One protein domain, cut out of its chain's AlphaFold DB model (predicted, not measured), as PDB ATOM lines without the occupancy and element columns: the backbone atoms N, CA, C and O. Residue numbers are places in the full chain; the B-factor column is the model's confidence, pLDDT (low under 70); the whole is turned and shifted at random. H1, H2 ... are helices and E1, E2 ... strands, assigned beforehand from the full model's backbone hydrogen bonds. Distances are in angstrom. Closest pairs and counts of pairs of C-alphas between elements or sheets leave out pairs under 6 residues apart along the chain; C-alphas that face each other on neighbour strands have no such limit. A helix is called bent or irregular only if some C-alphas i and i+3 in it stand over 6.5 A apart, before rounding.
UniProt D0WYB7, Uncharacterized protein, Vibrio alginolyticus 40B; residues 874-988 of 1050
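Overview. This is residues 874 to 988 of the 1050 residues of an uncharacterized protein of Vibrio alginolyticus 40B (UniProt D0WYB7). A small closed barrel of six strands, E1, E3, E6, E5, E4 and E7, has an arm of two helices, H1 and H2, side by side, leading away from it along the longest axis. The short strand E2 is paired onto E3 outside the ring. The 115 printed residues run H1 E1 E2 E3 E4 E5 E6 E7 H2, a mixed class of helices and strands, and neighbour strands are antiparallel. The whole is elongated, 52 by 32 by 28 A, yet only just compact, close to loose, with a radius of gyration of the C-alphas of 15.7 A.

Along the chain. H1, residues 874 to 887, begins with C-alpha 874 at (209.002, 176.684, 186.732) and is 20.5 A long; it is only just irregular, C-alphas 882 and 885 being 6.8 A apart. E1 is residues 890 to 893, 10.1 A, and E2 residues 898 to 900, 6.2 A. E3, residues 903 to 910, 20.3 A, bends by 60 degrees at residue 907. E4 is residues 924 to 930, 19.2 A. E5, residues 933 to 944, 27.2 A, bends by 81 degrees at residue 941. E6 is residues 947 to 952, 16.0 A, and E7 residues 963 to 968, 16.9 A. H2, residues 969 to 986, is 25.3 A long and ends with C-alpha 986 at (207.128, 177.678, 191.832).

Arrangement. Round the barrel run E1, E3, E6, E5, E4, E7 and back to E1. Between the neighbour strands E1 and E3, N 892 and O 909 are within hydrogen-bond range at 2.9 A, and between the neighbour strands E3 and E6, N 904 and O 950 are within hydrogen-bond range at 2.9 A. E4, E5 and E6 form a meander, each strand the antiparallel neighbour of the one before, with N 926 and O 938 at 2.9 A and N 941 and O 949 at 2.8 A. E3 E4 E5 E6 and E4 E5 E6 E7 are Greek keys, in each of which the first strand is the antiparallel neighbour of the fourth. N 925 and O 967 of E4 and E7 are 2.8 A apart, and N 964 and O 891 of E7 and E1 are 2.8 A apart. E2 and E3 form a hairpin, with N 898 and O 905 at 2.8 A. H1 and H2 touch, closest at the C-alphas of Arg 874 and Val 986, 5.5 A, at a shallow tilt of 10 degrees, opposite ways. H2 is on the barrel with 7 pairs of C-alphas within 10 A, H1 only just, with 5. Every O i to N i+4 pair is within hydrogen-bond range in H2, and 7 of 10 in H1.

Size, cuts and confidence. The C-alphas farthest apart, of Gln 900 and Asn 988, are 52.5 A from each other. The printed part has no cut. The link from E3 to E4, residues 911 to 923, is long. Mean pLDDT of the printed part is 73.0; 47 residues are under 70, among them 878 to 887 and 969 to 981.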
ATOM      1  N   ARG A 874     210.366 176.612 186.193       73.62
ATOM      2  CA  ARG A 874     209.002 176.684 186.732       73.62
ATOM      3  C   ARG A 874     207.956 176.299 185.694       73.62
ATOM      4  O   ARG A 874     206.971 175.648 186.040       73.62
ATOM      5  N   ASP A 875     208.179 176.661 184.433       70.88
ATOM      6  CA  ASP A 875     207.263 176.336 183.339       70.88
ATOM      7  C   ASP A 875     207.331 174.846 182.982       70.88
ATOM      8  O   ASP A 875     206.305 174.227 182.703       70.88
ATOM      9  N   VAL A 876     208.517 174.234 183.083       70.56
ATOM     10  CA  VAL A 876     208.699 172.784 182.893       70.56
ATOM     11  C   VAL A 876     208.046 171.997 184.019       70.56
ATOM     12  O   VAL A 876     207.355 171.020 183.759       70.56
ATOM     13  N   TRP A 877     208.243 172.408 185.271       73.31
ATOM     14  CA  TRP A 877     207.674 171.706 186.422       73.31
ATOM     15  C   TRP A 877     206.149 171.803 186.459       73.31
ATOM     16  O   TRP A 877     205.491 170.812 186.772       73.31
ATOM     17  N   LYS A 878     205.579 172.954 186.070       68.50
ATOM     18  CA  LYS A 878     204.134 173.081 185.837       68.50
ATOM     19  C   LYS A 878     203.665 172.141 184.735       68.50
ATOM     20  O   LYS A 878     202.753 171.357 184.971       68.50
ATOM     21  N   ALA A 879     204.334 172.152 183.581       68.25
ATOM     22  CA  ALA A 879     203.971 171.293 182.461       68.25
ATOM     23  C   ALA A 879     204.076 169.795 182.804       68.25
ATOM     24  O   ALA A 879     203.210 169.025 182.404       68.25
ATOM     25  N   LEU A 880     205.081 169.365 183.575       65.75
ATOM     26  CA  LEU A 880     205.243 167.970 184.008       65.75
ATOM     27  C   LEU A 880     204.116 167.513 184.940       65.75
ATOM     28  O   LEU A 880     203.598 166.415 184.772       65.75
ATOM     29  N   VAL A 881     203.707 168.353 185.896       67.44
ATOM     30  CA  VAL A 881     202.581 168.044 186.794       67.44
ATOM     31  C   VAL A 881     201.247 168.075 186.041       67.44
ATOM     32  O   VAL A 881     200.369 167.259 186.308       67.44
ATOM     33  N   GLU A 882     201.087 168.984 185.077       62.34
ATOM     34  CA  GLU A 882     199.879 169.084 184.249       62.34
ATOM     35  C   GLU A 882     199.750 167.927 183.241       62.34
ATOM     36  O   GLU A 882     198.639 167.450 183.005       62.34
ATOM     37  N   THR A 883     200.868 167.424 182.704       62.66
ATOM     38  CA  THR A 883     200.913 166.272 181.776       62.66
ATOM     39  C   THR A 883     200.940 164.919 182.486       62.66
ATOM     40  O   THR A 883     200.772 163.882 181.851       62.66
ATOM     41  N   GLU A 884     201.068 164.881 183.816       66.75
ATOM     42  CA  GLU A 884     201.133 163.622 184.564       66.75
ATOM     43  C   GLU A 884     199.839 162.795 184.454       66.75
ATOM     44  O   GLU A 884     199.885 161.564 184.407       66.75
ATOM     45  N   HIS A 885     198.681 163.446 184.301       60.91
ATOM     46  CA  HIS A 885     197.410 162.761 184.040       60.91
ATOM     47  C   HIS A 885     197.393 161.984 182.711       60.91
ATOM     48  O   HIS A 885     196.566 161.082 182.546       60.91
ATOM     49  N   GLU A 886     198.299 162.293 181.776       63.72
ATOM     50  CA  GLU A 886     198.453 161.571 180.510       63.72
ATOM     51  C   GLU A 886     199.112 160.195 180.697       63.72
ATOM     52  O   GLU A 886     198.936 159.327 179.844       63.72
ATOM     53  N   SER A 887     199.793 159.965 181.831       65.31
ATOM     54  CA  SER A 887     200.415 158.679 182.195       65.31
ATOM     55  C   SER A 887     199.442 157.652 182.793       65.31
ATOM     56  O   SER A 887     199.817 156.501 183.023       65.31
ATOM     57  N   ASN A 888     198.187 158.046 183.039       73.81
ATOM     58  CA  ASN A 888     197.176 157.148 183.585       73.81
ATOM     59  C   ASN A 888     196.865 155.990 182.615       73.81
ATOM     60  O   ASN A 888     196.731 156.222 181.409       73.81
ATOM     61  N   PRO A 889     196.682 154.756 183.124       76.25
ATOM     62  CA  PRO A 889     196.406 153.597 182.288       76.25
ATOM     63  C   PRO A 889     195.123 153.763 181.468       76.25
ATOM     64  O   PRO A 889     194.074 154.164 181.989       76.25
ATOM     65  N   ARG A 890     195.212 153.409 180.182       83.69
ATOM     66  CA  ARG A 890     194.119 153.481 179.209       83.69
ATOM     67  C   ARG A 890     193.730 152.089 178.740       83.69
ATOM     68  O   ARG A 890     194.589 151.296 178.371       83.69
ATOM     69  N   VAL A 891     192.433 151.815 178.730       85.69
ATOM     70  CA  VAL A 891     191.880 150.544 178.259       85.69
ATOM     71  C   VAL A 891     190.841 150.795 177.179       85.69
ATOM     72  O   VAL A 891     189.976 151.653 177.333       85.69
ATOM     73  N   GLU A 892     190.918 150.042 176.091       85.62
ATOM     74  CA  GLU A 892     189.947 150.082 175.001       85.62
ATOM     75  C   GLU A 892     188.963 148.919 175.136       85.62
ATOM     76  O   GLU A 892     189.353 147.784 175.420       85.62
ATOM     77  N   ILE A 893     187.675 149.190 174.952       86.88
ATOM     78  CA  ILE A 893     186.621 148.178 175.042       86.88
ATOM     79  C   ILE A 893     186.642 147.287 173.794       86.88
ATOM     80  O   ILE A 893     186.315 147.737 172.699       86.88
ATOM     81  N   SER A 894     186.945 145.997 173.969       81.00
ATOM     82  CA  SER A 894     187.130 145.034 172.871       81.00
ATOM     83  C   SER A 894     185.919 144.132 172.603       81.00
ATOM     84  O   SER A 894     185.884 143.412 171.606       81.00
ATOM     85  N   THR A 895     184.899 144.163 173.466       82.94
ATOM     86  CA  THR A 895     183.620 143.451 173.262       82.94
ATOM     87  C   THR A 895     182.444 144.317 173.688       82.94
ATOM     88  O   THR A 895     182.588 145.145 174.583       82.94
ATOM     89  N   ASP A 896     181.275 144.103 173.076       83.75
ATOM     90  CA  ASP A 896     180.062 144.863 173.393       83.75
ATOM     91  C   ASP A 896     179.752 144.837 174.902       83.75
ATOM     92  O   ASP A 896     179.517 143.753 175.459       83.75
ATOM     93  N   PRO A 897     179.708 146.006 175.570       85.44
ATOM     94  CA  PRO A 897     179.399 146.095 176.990       85.44
ATOM     95  C   PRO A 897     178.031 145.515 177.334       85.44
ATOM     96  O   PRO A 897     176.987 145.978 176.870       85.44
ATOM     97  N   ARG A 898     178.022 144.499 178.199       83.56
ATOM     98  CA  ARG A 898     176.799 143.854 178.678       83.56
ATOM     99  C   ARG A 898     176.379 144.461 180.003       83.56
ATOM    100  O   ARG A 898     177.149 144.502 180.960       83.56
ATOM    101  N   LEU A 899     175.128 144.899 180.075       78.38
ATOM    102  CA  LEU A 899     174.552 145.399 181.314       78.38
ATOM    103  C   LEU A 899     174.097 144.216 182.180       78.38
ATOM    104  O   LEU A 899     173.151 143.507 181.830       78.38
ATOM    105  N   GLN A 900     174.760 143.998 183.314       73.56
ATOM    106  CA  GLN A 900     174.397 142.972 184.289       73.56
ATOM    107  C   GLN A 900     174.059 143.646 185.626       73.56
ATOM    108  O   GLN A 900     174.929 143.933 186.449       73.56
ATOM    109  N   GLY A 901     172.771 143.931 185.837       73.00
ATOM    110  CA  GLY A 901     172.323 144.806 186.927       73.00
ATOM    111  C   GLY A 901     172.665 146.268 186.622       73.00
ATOM    112  O   GLY A 901     172.362 146.734 185.532       73.00
ATOM    113  N   ASP A 902     173.332 146.958 187.552       69.44
ATOM    114  CA  ASP A 902     173.777 148.359 187.384       69.44
ATOM    115  C   ASP A 902     175.239 148.477 186.905       69.44
ATOM    116  O   ASP A 902     175.843 149.550 186.956       69.44
ATOM    117  N   LYS A 903     175.844 147.362 186.475       82.50
ATOM    118  CA  LYS A 903     177.252 147.294 186.067       82.50
ATOM    119  C   LYS A 903     177.365 146.928 184.595       82.50
ATOM    120  O   LYS A 903     176.663 146.036 184.117       82.50
ATOM    121  N   TYR A 904     178.283 147.590 183.904       85.25
ATOM    122  CA  TYR A 904     178.696 147.223 182.557       85.25
ATOM    123  C   TYR A 904     179.870 146.257 182.651       85.25
ATOM    124  O   TYR A 904     180.863 146.567 183.309       85.25
ATOM    125  N   THR A 905     179.747 145.097 182.010       86.06
ATOM    126  CA  THR A 905     180.810 144.098 181.903       86.06
ATOM    127  C   THR A 905     181.246 143.947 180.451       86.06
ATOM    128  O   THR A 905     180.418 143.780 179.554       86.06
ATOM    129  N   PHE A 906     182.551 144.024 180.210       87.25
ATOM    130  CA  PHE A 906     183.155 143.889 178.884       87.25
ATOM    131  C   PHE A 906     184.576 143.344 178.992       87.25
ATOM    132  O   PHE A 906     185.210 143.389 180.047       87.25
ATOM    133  N   GLN A 907     185.077 142.811 177.886       84.06
ATOM    134  CA  GLN A 907     186.502 142.586 177.679       84.06
ATOM    135  C   GLN A 907     187.177 143.859 177.180       84.06
ATOM    136  O   GLN A 907     186.539 144.672 176.506       84.06
ATOM    137  N   TYR A 908     188.450 144.021 177.524       87.38
ATOM    138  CA  TYR A 908     189.244 145.186 177.152       87.38
ATOM    139  C   TYR A 908     190.620 144.781 176.617       87.38
ATOM    140  O   TYR A 908     191.094 143.669 176.858       87.38
ATOM    141  N   THR A 909     191.255 145.700 175.900       78.81
ATOM    142  CA  THR A 909     192.653 145.642 175.461       78.81
ATOM    143  C   THR A 909     193.406 146.843 176.034       78.81
ATOM    144  O   THR A 909     192.861 147.940 176.094       78.81
ATOM    145  N   SER A 910     194.635 146.636 176.509       77.06
ATOM    146  CA  SER A 910     195.479 147.687 177.102       77.06
ATOM    147  C   SER A 910     196.770 147.801 176.300       77.06
ATOM    148  O   SER A 910     197.477 146.803 176.143       77.06
ATOM    149  N   GLU A 911     197.097 148.993 175.808       57.03
ATOM    150  CA  GLU A 911     198.413 149.285 175.236       57.03
ATOM    151  C   GLU A 911     199.347 149.766 176.359       57.03
ATOM    152  O   GLU A 911     199.420 150.950 176.671       57.03
ATOM    153  N   GLY A 912     200.057 148.826 176.995       54.81
ATOM    154  CA  GLY A 912     201.079 149.119 178.012       54.81
ATOM    155  C   GLY A 912     200.598 149.105 179.474       54.81
ATOM    156  O   GLY A 912     199.416 149.282 179.749       54.81
ATOM    157  N   ALA A 913     201.575 148.859 180.368       51.22
ATOM    158  CA  ALA A 913     201.526 148.649 181.831       51.22
ATOM    159  C   ALA A 913     200.536 147.578 182.357       51.22
ATOM    160  O   ALA A 913     199.398 147.464 181.912       51.22
ATOM    161  N   SER A 914     200.966 146.768 183.336       57.81
ATOM    162  CA  SER A 914     200.067 145.855 184.057       57.81
ATOM    163  C   SER A 914     199.100 146.653 184.936       57.81
ATOM    164  O   SER A 914     199.493 147.584 185.638       57.81
ATOM    165  N   LEU A 915     197.813 146.304 184.889       69.81
ATOM    166  CA  LEU A 915     196.769 146.940 185.695       69.81
ATOM    167  C   LEU A 915     196.691 146.251 187.066       69.81
ATOM    168  O   LEU A 915     195.843 145.390 187.280       69.81
ATOM    169  N   ASP A 916     197.581 146.623 187.985       65.19
ATOM    170  CA  ASP A 916     197.716 145.994 189.311       65.19
ATOM    171  C   ASP A 916     196.935 146.737 190.417       65.19
ATOM    172  O   ASP A 916     197.473 147.060 191.475       65.19
ATOM    173  N   PHE A 917     195.650 147.030 190.186       76.31
ATOM    174  CA  PHE A 917     194.807 147.695 191.190       76.31
ATOM    175  C   PHE A 917     194.265 146.717 192.249       76.31
ATOM    176  O   PHE A 917     193.653 145.699 191.916       76.31
ATOM    177  N   ASN A 918     194.381 147.060 193.535       73.00
ATOM    178  CA  ASN A 918     193.797 146.307 194.650       73.00
ATOM    179  C   ASN A 918     192.478 146.936 195.135       73.00
ATOM    180  O   ASN A 918     192.426 147.671 196.127       73.00
ATOM    181  N   LEU A 919     191.379 146.576 194.469       72.12
ATOM    182  CA  LEU A 919     190.037 147.139 194.691       72.12
ATOM    183  C   LEU A 919     189.441 146.907 196.101       72.12
ATOM    184  O   LEU A 919     188.390 147.468 196.413       72.12
ATOM    185  N   ASN A 920     190.088 146.112 196.967       64.88
ATOM    186  CA  ASN A 920     189.681 145.947 198.371       64.88
ATOM    187  C   ASN A 920     190.141 147.106 199.265       64.88
ATOM    188  O   ASN A 920     189.510 147.385 200.284       64.88
ATOM    189  N   THR A 921     191.248 147.754 198.905       57.47
ATOM    190  CA  THR A 921     191.886 148.815 199.698       57.47
ATOM    191  C   THR A 921     191.843 150.169 199.004       57.47
ATOM    192  O   THR A 921     191.887 151.196 199.678       57.47
ATOM    193  N   GLU A 922     191.724 150.197 197.675       66.12
ATOM    194  CA  GLU A 922     191.694 151.434 196.898       66.12
ATOM    195  C   GLU A 922     190.459 151.525 195.994       66.12
ATOM    196  O   GLU A 922     189.999 150.542 195.417       66.12
ATOM    197  N   ARG A 923     189.903 152.734 195.858       77.56
ATOM    198  CA  ARG A 923     188.855 153.009 194.864       77.56
ATOM    199  C   ARG A 923     189.501 153.520 193.588       77.56
ATOM    200  O   ARG A 923     190.285 154.462 193.649       77.56
ATOM    201  N   VAL A 924     189.106 152.963 192.448       82.06
ATOM    202  CA  VAL A 924     189.588 153.383 191.128       82.06
ATOM    203  C   VAL A 924     188.447 154.031 190.351       82.06
ATOM    204  O   VAL A 924     187.337 153.492 190.256       82.06
ATOM    205  N   PHE A 925     188.701 155.223 189.828       85.94
ATOM    206  CA  PHE A 925     187.750 156.005 189.052       85.94
ATOM    207  C   PHE A 925     187.957 155.783 187.563       85.94
ATOM    208  O   PHE A 925     189.080 155.621 187.097       85.94
ATOM    209  N   VAL A 926     186.844 155.759 186.835       85.81
ATOM    210  CA  VAL A 926     186.811 155.521 185.393       85.81
ATOM    211  C   VAL A 926     186.394 156.813 184.713       85.81
ATOM    212  O   VAL A 926     185.328 157.368 185.015       85.81
ATOM    213  N   TYR A 927     187.223 157.274 183.787       84.69
ATOM    214  CA  TYR A 927     186.958 158.426 182.942       84.69
ATOM    215  C   TYR A 927     186.730 157.964 181.506       84.69
ATOM    216  O   TYR A 927     187.423 157.076 181.017       84.69
ATOM    217  N   GLY A 928     185.746 158.563 180.848       81.75
ATOM    218  CA  GLY A 928     185.487 158.378 179.426       81.75
ATOM    219  C   GLY A 928     185.662 159.703 178.704       81.75
ATOM    220  O   GLY A 928     185.284 160.756 179.231       81.75
ATOM    221  N   GLU A 929     186.228 159.649 177.507       75.44
ATOM    222  CA  GLU A 929     186.370 160.820 176.653       75.44
ATOM    223  C   GLU A 929     185.017 161.158 176.015       75.44
ATOM    224  O   GLU A 929     184.395 160.334 175.345       75.44
ATOM    225  N   ARG A 930     184.511 162.370 176.265       64.25
ATOM    226  CA  ARG A 930     183.275 162.862 175.645       64.25
ATOM    227  C   ARG A 930     183.457 164.307 175.221       64.25
ATOM    228  O   ARG A 930     183.714 165.159 176.062       64.25
ATOM    229  N   TYR A 931     183.265 164.573 173.928       54.28
ATOM    230  CA  TYR A 931     183.459 165.897 173.322       54.28
ATOM    231  C   TYR A 931     184.882 166.465 173.514       54.28
ATOM    232  O   TYR A 931     185.041 167.667 173.689       54.28
ATOM    233  N   GLY A 932     185.910 165.606 173.501       51.78
ATOM    234  CA  GLY A 932     187.316 166.010 173.657       51.78
ATOM    235  C   GLY A 932     187.764 166.286 175.098       51.78
ATOM    236  O   GLY A 932     188.892 166.716 175.305       51.78
ATOM    237  N   GLU A 933     186.914 166.029 176.100       56.12
ATOM    238  CA  GLU A 933     187.268 166.128 177.520       56.12
ATOM    239  C   GLU A 933     187.102 164.785 178.244       56.12
ATOM    240  O   GLU A 933     186.116 164.063 178.048       56.12
ATOM    241  N   LEU A 934     188.029 164.478 179.157       69.94
ATOM    242  CA  LEU A 934     187.925 163.335 180.064       69.94
ATOM    243  C   LEU A 934     186.923 163.639 181.176       69.94
ATOM    244  O   LEU A 934     187.164 164.454 182.068       69.94
ATOM    245  N   ARG A 935     185.782 162.952 181.151       71.06
ATOM    246  CA  ARG A 935     184.765 163.068 182.198       71.06
ATOM    247  C   ARG A 935     184.727 161.810 183.024       71.06
ATOM    248  O   ARG A 935     184.745 160.703 182.500       71.06
ATOM    249  N   ARG A 936     184.613 161.983 184.336       80.44
ATOM    250  CA  ARG A 936     184.437 160.863 185.251       80.44
ATOM    251  C   ARG A 936     183.069 160.244 185.018       80.44
ATOM    252  O   ARG A 936     182.045 160.868 185.298       80.44
ATOM    253  N   ILE A 937     183.065 159.030 184.489       82.75
ATOM    254  CA  ILE A 937     181.847 158.314 184.116       82.75
ATOM    255  C   ILE A 937     181.484 157.233 185.124       82.75
ATOM    256  O   ILE A 937     180.356 156.762 185.088       82.75
ATOM    257  N   GLY A 938     182.378 156.838 186.033       83.50
ATOM    258  CA  GLY A 938     182.057 155.782 186.985       83.50
ATOM    259  C   GLY A 938     183.203 155.336 187.881       83.50
ATOM    260  O   GLY A 938     184.216 156.021 188.037       83.50
ATOM    261  N   THR A 939     183.025 154.159 188.472       87.12
ATOM    262  CA  THR A 939     184.025 153.479 189.303       87.12
ATOM    263  C   THR A 939     184.270 152.067 188.807       87.12
ATOM    264  O   THR A 939     183.326 151.372 188.417       87.12
ATOM    265  N   LEU A 940     185.519 151.626 188.889       86.62
ATOM    266  CA  LEU A 940     185.894 150.245 188.631       86.62
ATOM    267  C   LEU A 940     185.397 149.375 189.789       86.62
ATOM    268  O   LEU A 940     185.566 149.733 190.955       86.62
ATOM    269  N   VAL A 941     184.724 148.272 189.467       83.81
ATOM    270  CA  VAL A 941     184.091 147.389 190.457       83.81
ATOM    271  C   VAL A 941     184.747 146.019 190.501       83.81
ATOM    272  O   VAL A 941     184.784 145.407 191.563       83.81
ATOM    273  N   ASP A 942     185.225 145.539 189.357       80.12
ATOM    274  CA  ASP A 942     185.973 144.292 189.250       80.12
ATOM    275  C   ASP A 942     186.935 144.370 188.058       80.12
ATOM    276  O   ASP A 942     186.606 144.985 187.034       80.12
ATOM    277  N   ILE A 943     188.109 143.754 188.189       82.19
ATOM    278  CA  ILE A 943     189.131 143.691 187.142       82.19
ATOM    279  C   ILE A 943     189.770 142.299 187.131       82.19
ATOM    280  O   ILE A 943     190.300 141.814 188.127       82.19
ATOM    281  N   GLY A 944     189.685 141.642 185.980       72.56
ATOM    282  CA  GLY A 944     190.384 140.403 185.666       72.56
ATOM    283  C   GLY A 944     191.289 140.601 184.446       72.56
ATOM    284  O   GLY A 944     191.217 141.649 183.809       72.56
ATOM    285  N   PRO A 945     192.090 139.591 184.058       71.19
ATOM    286  CA  PRO A 945     193.157 139.747 183.061       71.19
ATOM    287  C   PRO A 945     192.703 140.363 181.731       71.19
ATOM    288  O   PRO A 945     193.416 141.179 181.158       71.19
ATOM    289  N   ASN A 946     191.501 139.992 181.271       76.00
ATOM    290  CA  ASN A 946     190.909 140.465 180.016       76.00
ATOM    291  C   ASN A 946     189.442 140.894 180.197       76.00
ATOM    292  O   ASN A 946     188.699 140.956 179.221       76.00
ATOM    293  N   SER A 947     188.969 141.095 181.428       83.69
ATOM    294  CA  SER A 947     187.560 141.401 181.706       83.69
ATOM    295  C   SER A 947     187.435 142.471 182.771       83.69
ATOM    296  O   SER A 947     188.088 142.382 183.807       83.69
ATOM    297  N   MET A 948     186.556 143.437 182.550       86.19
ATOM    298  CA  MET A 948     186.360 144.572 183.439       86.19
ATOM    299  C   MET A 948     184.878 144.762 183.740       86.19
ATOM    300  O   MET A 948     184.031 144.623 182.852       86.19
ATOM    301  N   ALA A 949     184.564 145.084 184.996       87.31
ATOM    302  CA  ALA A 949     183.232 145.493 185.413       87.31
ATOM    303  C   ALA A 949     183.275 146.915 185.973       87.31
ATOM    304  O   ALA A 949     183.928 147.171 186.987       87.31
ATOM    305  N   ILE A 950     182.533 147.830 185.354       88.94
ATOM    306  CA  ILE A 950     182.431 149.222 185.803       88.94
ATOM    307  C   ILE A 950     181.002 149.549 186.232       88.94
ATOM    308  O   ILE A 950     180.026 149.086 185.639       88.94
ATOM    309  N   SER A 951     180.875 150.375 187.265       85.31
ATOM    310  CA  SER A 951     179.611 151.000 187.649       85.31
ATOM    311  C   SER A 951     179.611 152.416 187.111       85.31
ATOM    312  O   SER A 951     180.416 153.239 187.544       85.31
ATOM    313  N   ILE A 952     178.708 152.704 186.181       81.50
ATOM    314  CA  ILE A 952     178.592 154.030 185.579       81.50
ATOM    315  C   ILE A 952     177.711 154.926 186.453       81.50
ATOM    316  O   ILE A 952     176.742 154.479 187.064       81.50
ATOM    317  N   TRP A 953     178.048 156.206 186.517       72.56
ATOM    318  CA  TRP A 953     177.260 157.238 187.169       72.56
ATOM    319  C   TRP A 953     176.391 157.984 186.153       72.56
ATOM    320  O   TRP A 953     176.851 158.432 185.103       72.56
ATOM    321  N   GLY A 954     175.110 158.160 186.483       63.78
ATOM    322  CA  GLY A 954     174.168 158.896 185.640       63.78
ATOM    323  C   GLY A 954     173.784 158.151 184.354       63.78
ATOM    324  O   GLY A 954     173.609 156.938 184.359       63.78
ATOM    325  N   LYS A 955     173.590 158.890 183.250       60.34
ATOM    326  CA  LYS A 955     173.140 158.352 181.945       60.34
ATOM    327  C   LYS A 955     174.283 158.054 180.964       60.34
ATOM    328  O   LYS A 955     174.028 157.915 179.768       60.34
ATOM    329  N   ALA A 956     175.531 158.025 181.429       67.94
ATOM    330  CA  ALA A 956     176.641 157.676 180.553       67.94
ATOM    331  C   ALA A 956     176.484 156.225 180.055       67.94
ATOM    332  O   ALA A 956     175.931 155.360 180.733       67.94
ATOM    333  N   LYS A 957     176.913 155.992 178.821       73.88
ATOM    334  CA  LYS A 957     176.974 154.674 178.189       73.88
ATOM    335  C   LYS A 957     178.402 154.443 177.720       73.88
ATOM    336  O   LYS A 957     179.097 155.411 177.425       73.88
ATOM    337  N   VAL A 958     178.811 153.191 177.695       81.19
ATOM    338  CA  VAL A 958     180.071 152.779 177.089       81.19
ATOM    339  C   VAL A 958     179.741 151.854 175.933       81.19
ATOM    340  O   VAL A 958     178.826 151.031 176.051       81.19
ATOM    341  N   GLU A 959     180.430 152.035 174.819       83.06
ATOM    342  CA  GLU A 959     180.220 151.304 173.573       83.06
ATOM    343  C   GLU A 959     181.511 150.583 173.160       83.06
ATOM    344  O   GLU A 959     182.593 150.833 173.696       83.06
ATOM    345  N   LEU A 960     181.389 149.615 172.251       82.94
ATOM    346  CA  LEU A 960     182.542 148.908 171.699       82.94
ATOM    347  C   LEU A 960     183.496 149.911 171.023       82.94
ATOM    348  O   LEU A 960     183.054 150.700 170.192       82.94
ATOM    349  N   GLY A 961     184.788 149.849 171.355       76.81
ATOM    350  CA  GLY A 961     185.816 150.769 170.852       76.81
ATOM    351  C   GLY A 961     186.028 152.041 171.684       76.81
ATOM    352  O   GLY A 961     186.930 152.818 171.377       76.81
ATOM    353  N   ASP A 962     185.254 152.272 172.753       84.25
ATOM    354  CA  ASP A 962     185.519 153.398 173.659       84.25
ATOM    355  C   ASP A 962     186.856 153.206 174.395       84.25
ATOM    356  O   ASP A 962     187.163 152.119 174.894       84.25
ATOM    357  N   THR A 963     187.627 154.289 174.529       85.50
ATOM    358  CA  THR A 963     188.829 154.328 175.375       85.50
ATOM    359  C   THR A 963     188.491 154.902 176.747       85.50
ATOM    360  O   THR A 963     187.953 156.005 176.869       85.50
ATOM    361  N   LEU A 964     188.829 154.158 177.797       87.38
ATOM    362  CA  LEU A 964     188.617 154.531 179.189       87.38
ATOM    363  C   LEU A 964     189.951 154.779 179.890       87.38
ATOM    364  O   LEU A 964     190.882 153.989 179.754       87.38
ATOM    365  N   VAL A 965     190.023 155.846 180.684       86.25
ATOM    366  CA  VAL A 965     191.182 156.166 181.531       86.25
ATOM    367  C   VAL A 965     190.873 155.762 182.973       86.25
ATOM    368  O   VAL A 965     189.804 156.095 183.497       86.25
ATOM    369  N   LEU A 966     191.800 155.054 183.620       85.31
ATOM    370  CA  LEU A 966     191.664 154.580 184.999       85.31
ATOM    371  C   LEU A 966     192.589 155.363 185.936       85.31
ATOM    372  O   LEU A 966     193.775 155.506 185.663       85.31
ATOM    373  N   GLU A 967     192.057 155.833 187.063       82.12
ATOM    374  CA  GLU A 967     192.820 156.604 188.055       82.12
ATOM    375  C   GLU A 967     192.516 156.118 189.481       82.12
ATOM    376  O   GLU A 967     191.363 156.124 189.925       82.12
ATOM    377  N   GLY A 968     193.545 155.697 190.222       79.06
ATOM    378  CA  GLY A 968     193.420 155.296 191.627       79.06
ATOM    379  C   GLY A 968     193.243 156.495 192.565       79.06
ATOM    380  O   GLY A 968     193.908 157.517 192.417       79.06
ATOM    381  N   ALA A 969     192.379 156.380 193.580       65.88
ATOM    382  CA  ALA A 969     192.113 157.465 194.534       65.88
ATOM    383  C   ALA A 969     193.352 157.871 195.361       65.88
ATOM    384  O   ALA A 969     193.502 159.044 195.709       65.88
ATOM    385  N   LEU A 970     194.246 156.921 195.658       58.81
ATOM    386  CA  LEU A 970     195.515 157.185 196.345       58.81
ATOM    387  C   LEU A 970     196.505 157.911 195.426       58.81
ATOM    388  O   LEU A 970     197.137 158.876 195.851       58.81
ATOM    389  N   THR A 971     196.573 157.515 194.153       63.50
ATOM    390  CA  THR A 971     197.392 158.168 193.122       63.50
ATOM    391  C   THR A 971     196.919 159.596 192.857       63.50
ATOM    392  O   THR A 971     197.741 160.506 192.825       63.50
ATOM    393  N   ALA A 972     195.603 159.826 192.801       60.56
ATOM    394  CA  ALA A 972     195.012 161.161 192.681       60.56
ATOM    395  C   ALA A 972     195.315 162.052 193.903       60.56
ATOM    396  O   ALA A 972     195.592 163.243 193.766       60.56
ATOM    397  N   SER A 973     195.310 161.477 195.111       51.81
ATOM    398  CA  SER A 973     195.708 162.183 196.337       51.81
ATOM    399  C   SER A 973     197.206 162.517 196.345       51.81
ATOM    400  O   SER A 973     197.591 163.636 196.679       51.81
ATOM    401  N   SER A 974     198.056 161.583 195.904       59.72
ATOM    402  CA  SER A 974     199.501 161.796 195.735       59.72
ATOM    403  C   SER A 974     199.814 162.866 194.683       59.72
ATOM    404  O   SER A 974     200.651 163.737 194.919       59.72
ATOM    405  N   LEU A 975     199.111 162.857 193.548       63.84
ATOM    406  CA  LEU A 975     199.229 163.875 192.507       63.84
ATOM    407  C   LEU A 975     198.777 165.248 193.018       63.84
ATOM    408  O   LEU A 975     199.479 166.227 192.804       63.84
ATOM    409  N   ASN A 976     197.692 165.327 193.794       56.88
ATOM    410  CA  ASN A 976     197.288 166.578 194.446       56.88
ATOM    411  C   ASN A 976     198.337 167.088 195.446       56.88
ATOM    412  O   ASN A 976     198.611 168.285 195.474       56.88
ATOM    413  N   LYS A 977     198.956 166.204 196.241       59.84
ATOM    414  CA  LYS A 977     200.046 166.584 197.157       59.84
ATOM    415  C   LYS A 977     201.279 167.085 196.403       59.84
ATOM    416  O   LYS A 977     201.854 168.093 196.798       59.84
ATOM    417  N   ARG A 978     201.666 166.419 195.309       67.69
ATOM    418  CA  ARG A 978     202.790 166.844 194.457       67.69
ATOM    419  C   ARG A 978     202.489 168.140 193.722       67.69
ATOM    420  O   ARG A 978     203.340 169.013 193.706       67.69
ATOM    421  N   LYS A 979     201.264 168.322 193.231       66.06
ATOM    422  CA  LYS A 979     200.797 169.591 192.673       66.06
ATOM    423  C   LYS A 979     200.922 170.727 193.685       66.06
ATOM    424  O   LYS A 979     201.492 171.757 193.355       66.06
ATOM    425  N   LEU A 980     200.488 170.507 194.927       53.97
ATOM    426  CA  LEU A 980     200.627 171.482 196.011       53.97
ATOM    427  C   LEU A 980     202.106 171.782 196.332       53.97
ATOM    428  O   LEU A 980     202.484 172.932 196.541       53.97
ATOM    429  N   ALA A 981     202.964 170.757 196.344       61.00
ATOM    430  CA  ALA A 981     204.401 170.911 196.572       61.00
ATOM    431  C   ALA A 981     205.099 171.671 195.429       61.00
ATOM    432  O   ALA A 981     205.890 172.576 195.686       61.00
ATOM    433  N   THR A 982     204.771 171.366 194.173       70.38
ATOM    434  CA  THR A 982     205.273 172.080 192.992       70.38
ATOM    435  C   THR A 982     204.746 173.511 192.945       70.38
ATOM    436  O   THR A 982     205.511 174.420 192.642       70.38
ATOM    437  N   GLU A 983     203.488 173.756 193.324       64.62
ATOM    438  CA  GLU A 983     202.952 175.110 193.510       64.62
ATOM    439  C   GLU A 983     203.741 175.878 194.578       64.62
ATOM    440  O   GLU A 983     204.068 177.046 194.373       64.62
ATOM    441  N   ASN A 984     204.118 175.234 195.685       56.38
ATOM    442  CA  ASN A 984     204.968 175.852 196.701       56.38
ATOM    443  C   ASN A 984     206.379 176.167 196.176       56.38
ATOM    444  O   ASN A 984     206.881 177.256 196.441       56.38
ATOM    445  N   LEU A 985     206.997 175.272 195.396       65.25
ATOM    446  CA  LEU A 985     208.319 175.483 194.785       65.25
ATOM    447  C   LEU A 985     208.307 176.610 193.740       65.25
ATOM    448  O   LEU A 985     209.166 177.487 193.765       65.25
ATOM    449  N   VAL A 986     207.306 176.630 192.852       67.25
ATOM    450  CA  VAL A 986     207.128 177.678 191.832       67.25
ATOM    451  C   VAL A 986     206.893 179.040 192.490       67.25
ATOM    452  O   VAL A 986     207.407 180.048 192.007       67.25
ATOM    453  N   ASN A 987     206.141 179.074 193.595       59.91
ATOM    454  CA  ASN A 987     205.822 180.301 194.327       59.91
ATOM    455  C   ASN A 987     206.884 180.691 195.378       59.91
ATOM    456  O   ASN A 987     206.605 181.560 196.205       59.91
ATOM    457  N   ASN A 988     208.076 180.075 195.366       57.06
ATOM    458  CA  ASN A 988     209.198 180.367 196.275       57.06
ATOM    459  C   ASN A 988     208.882 180.166 197.778       57.06
ATOM    460  O   ASN A 988     209.423 180.859 198.642       57.06
TER     461      ASN A 988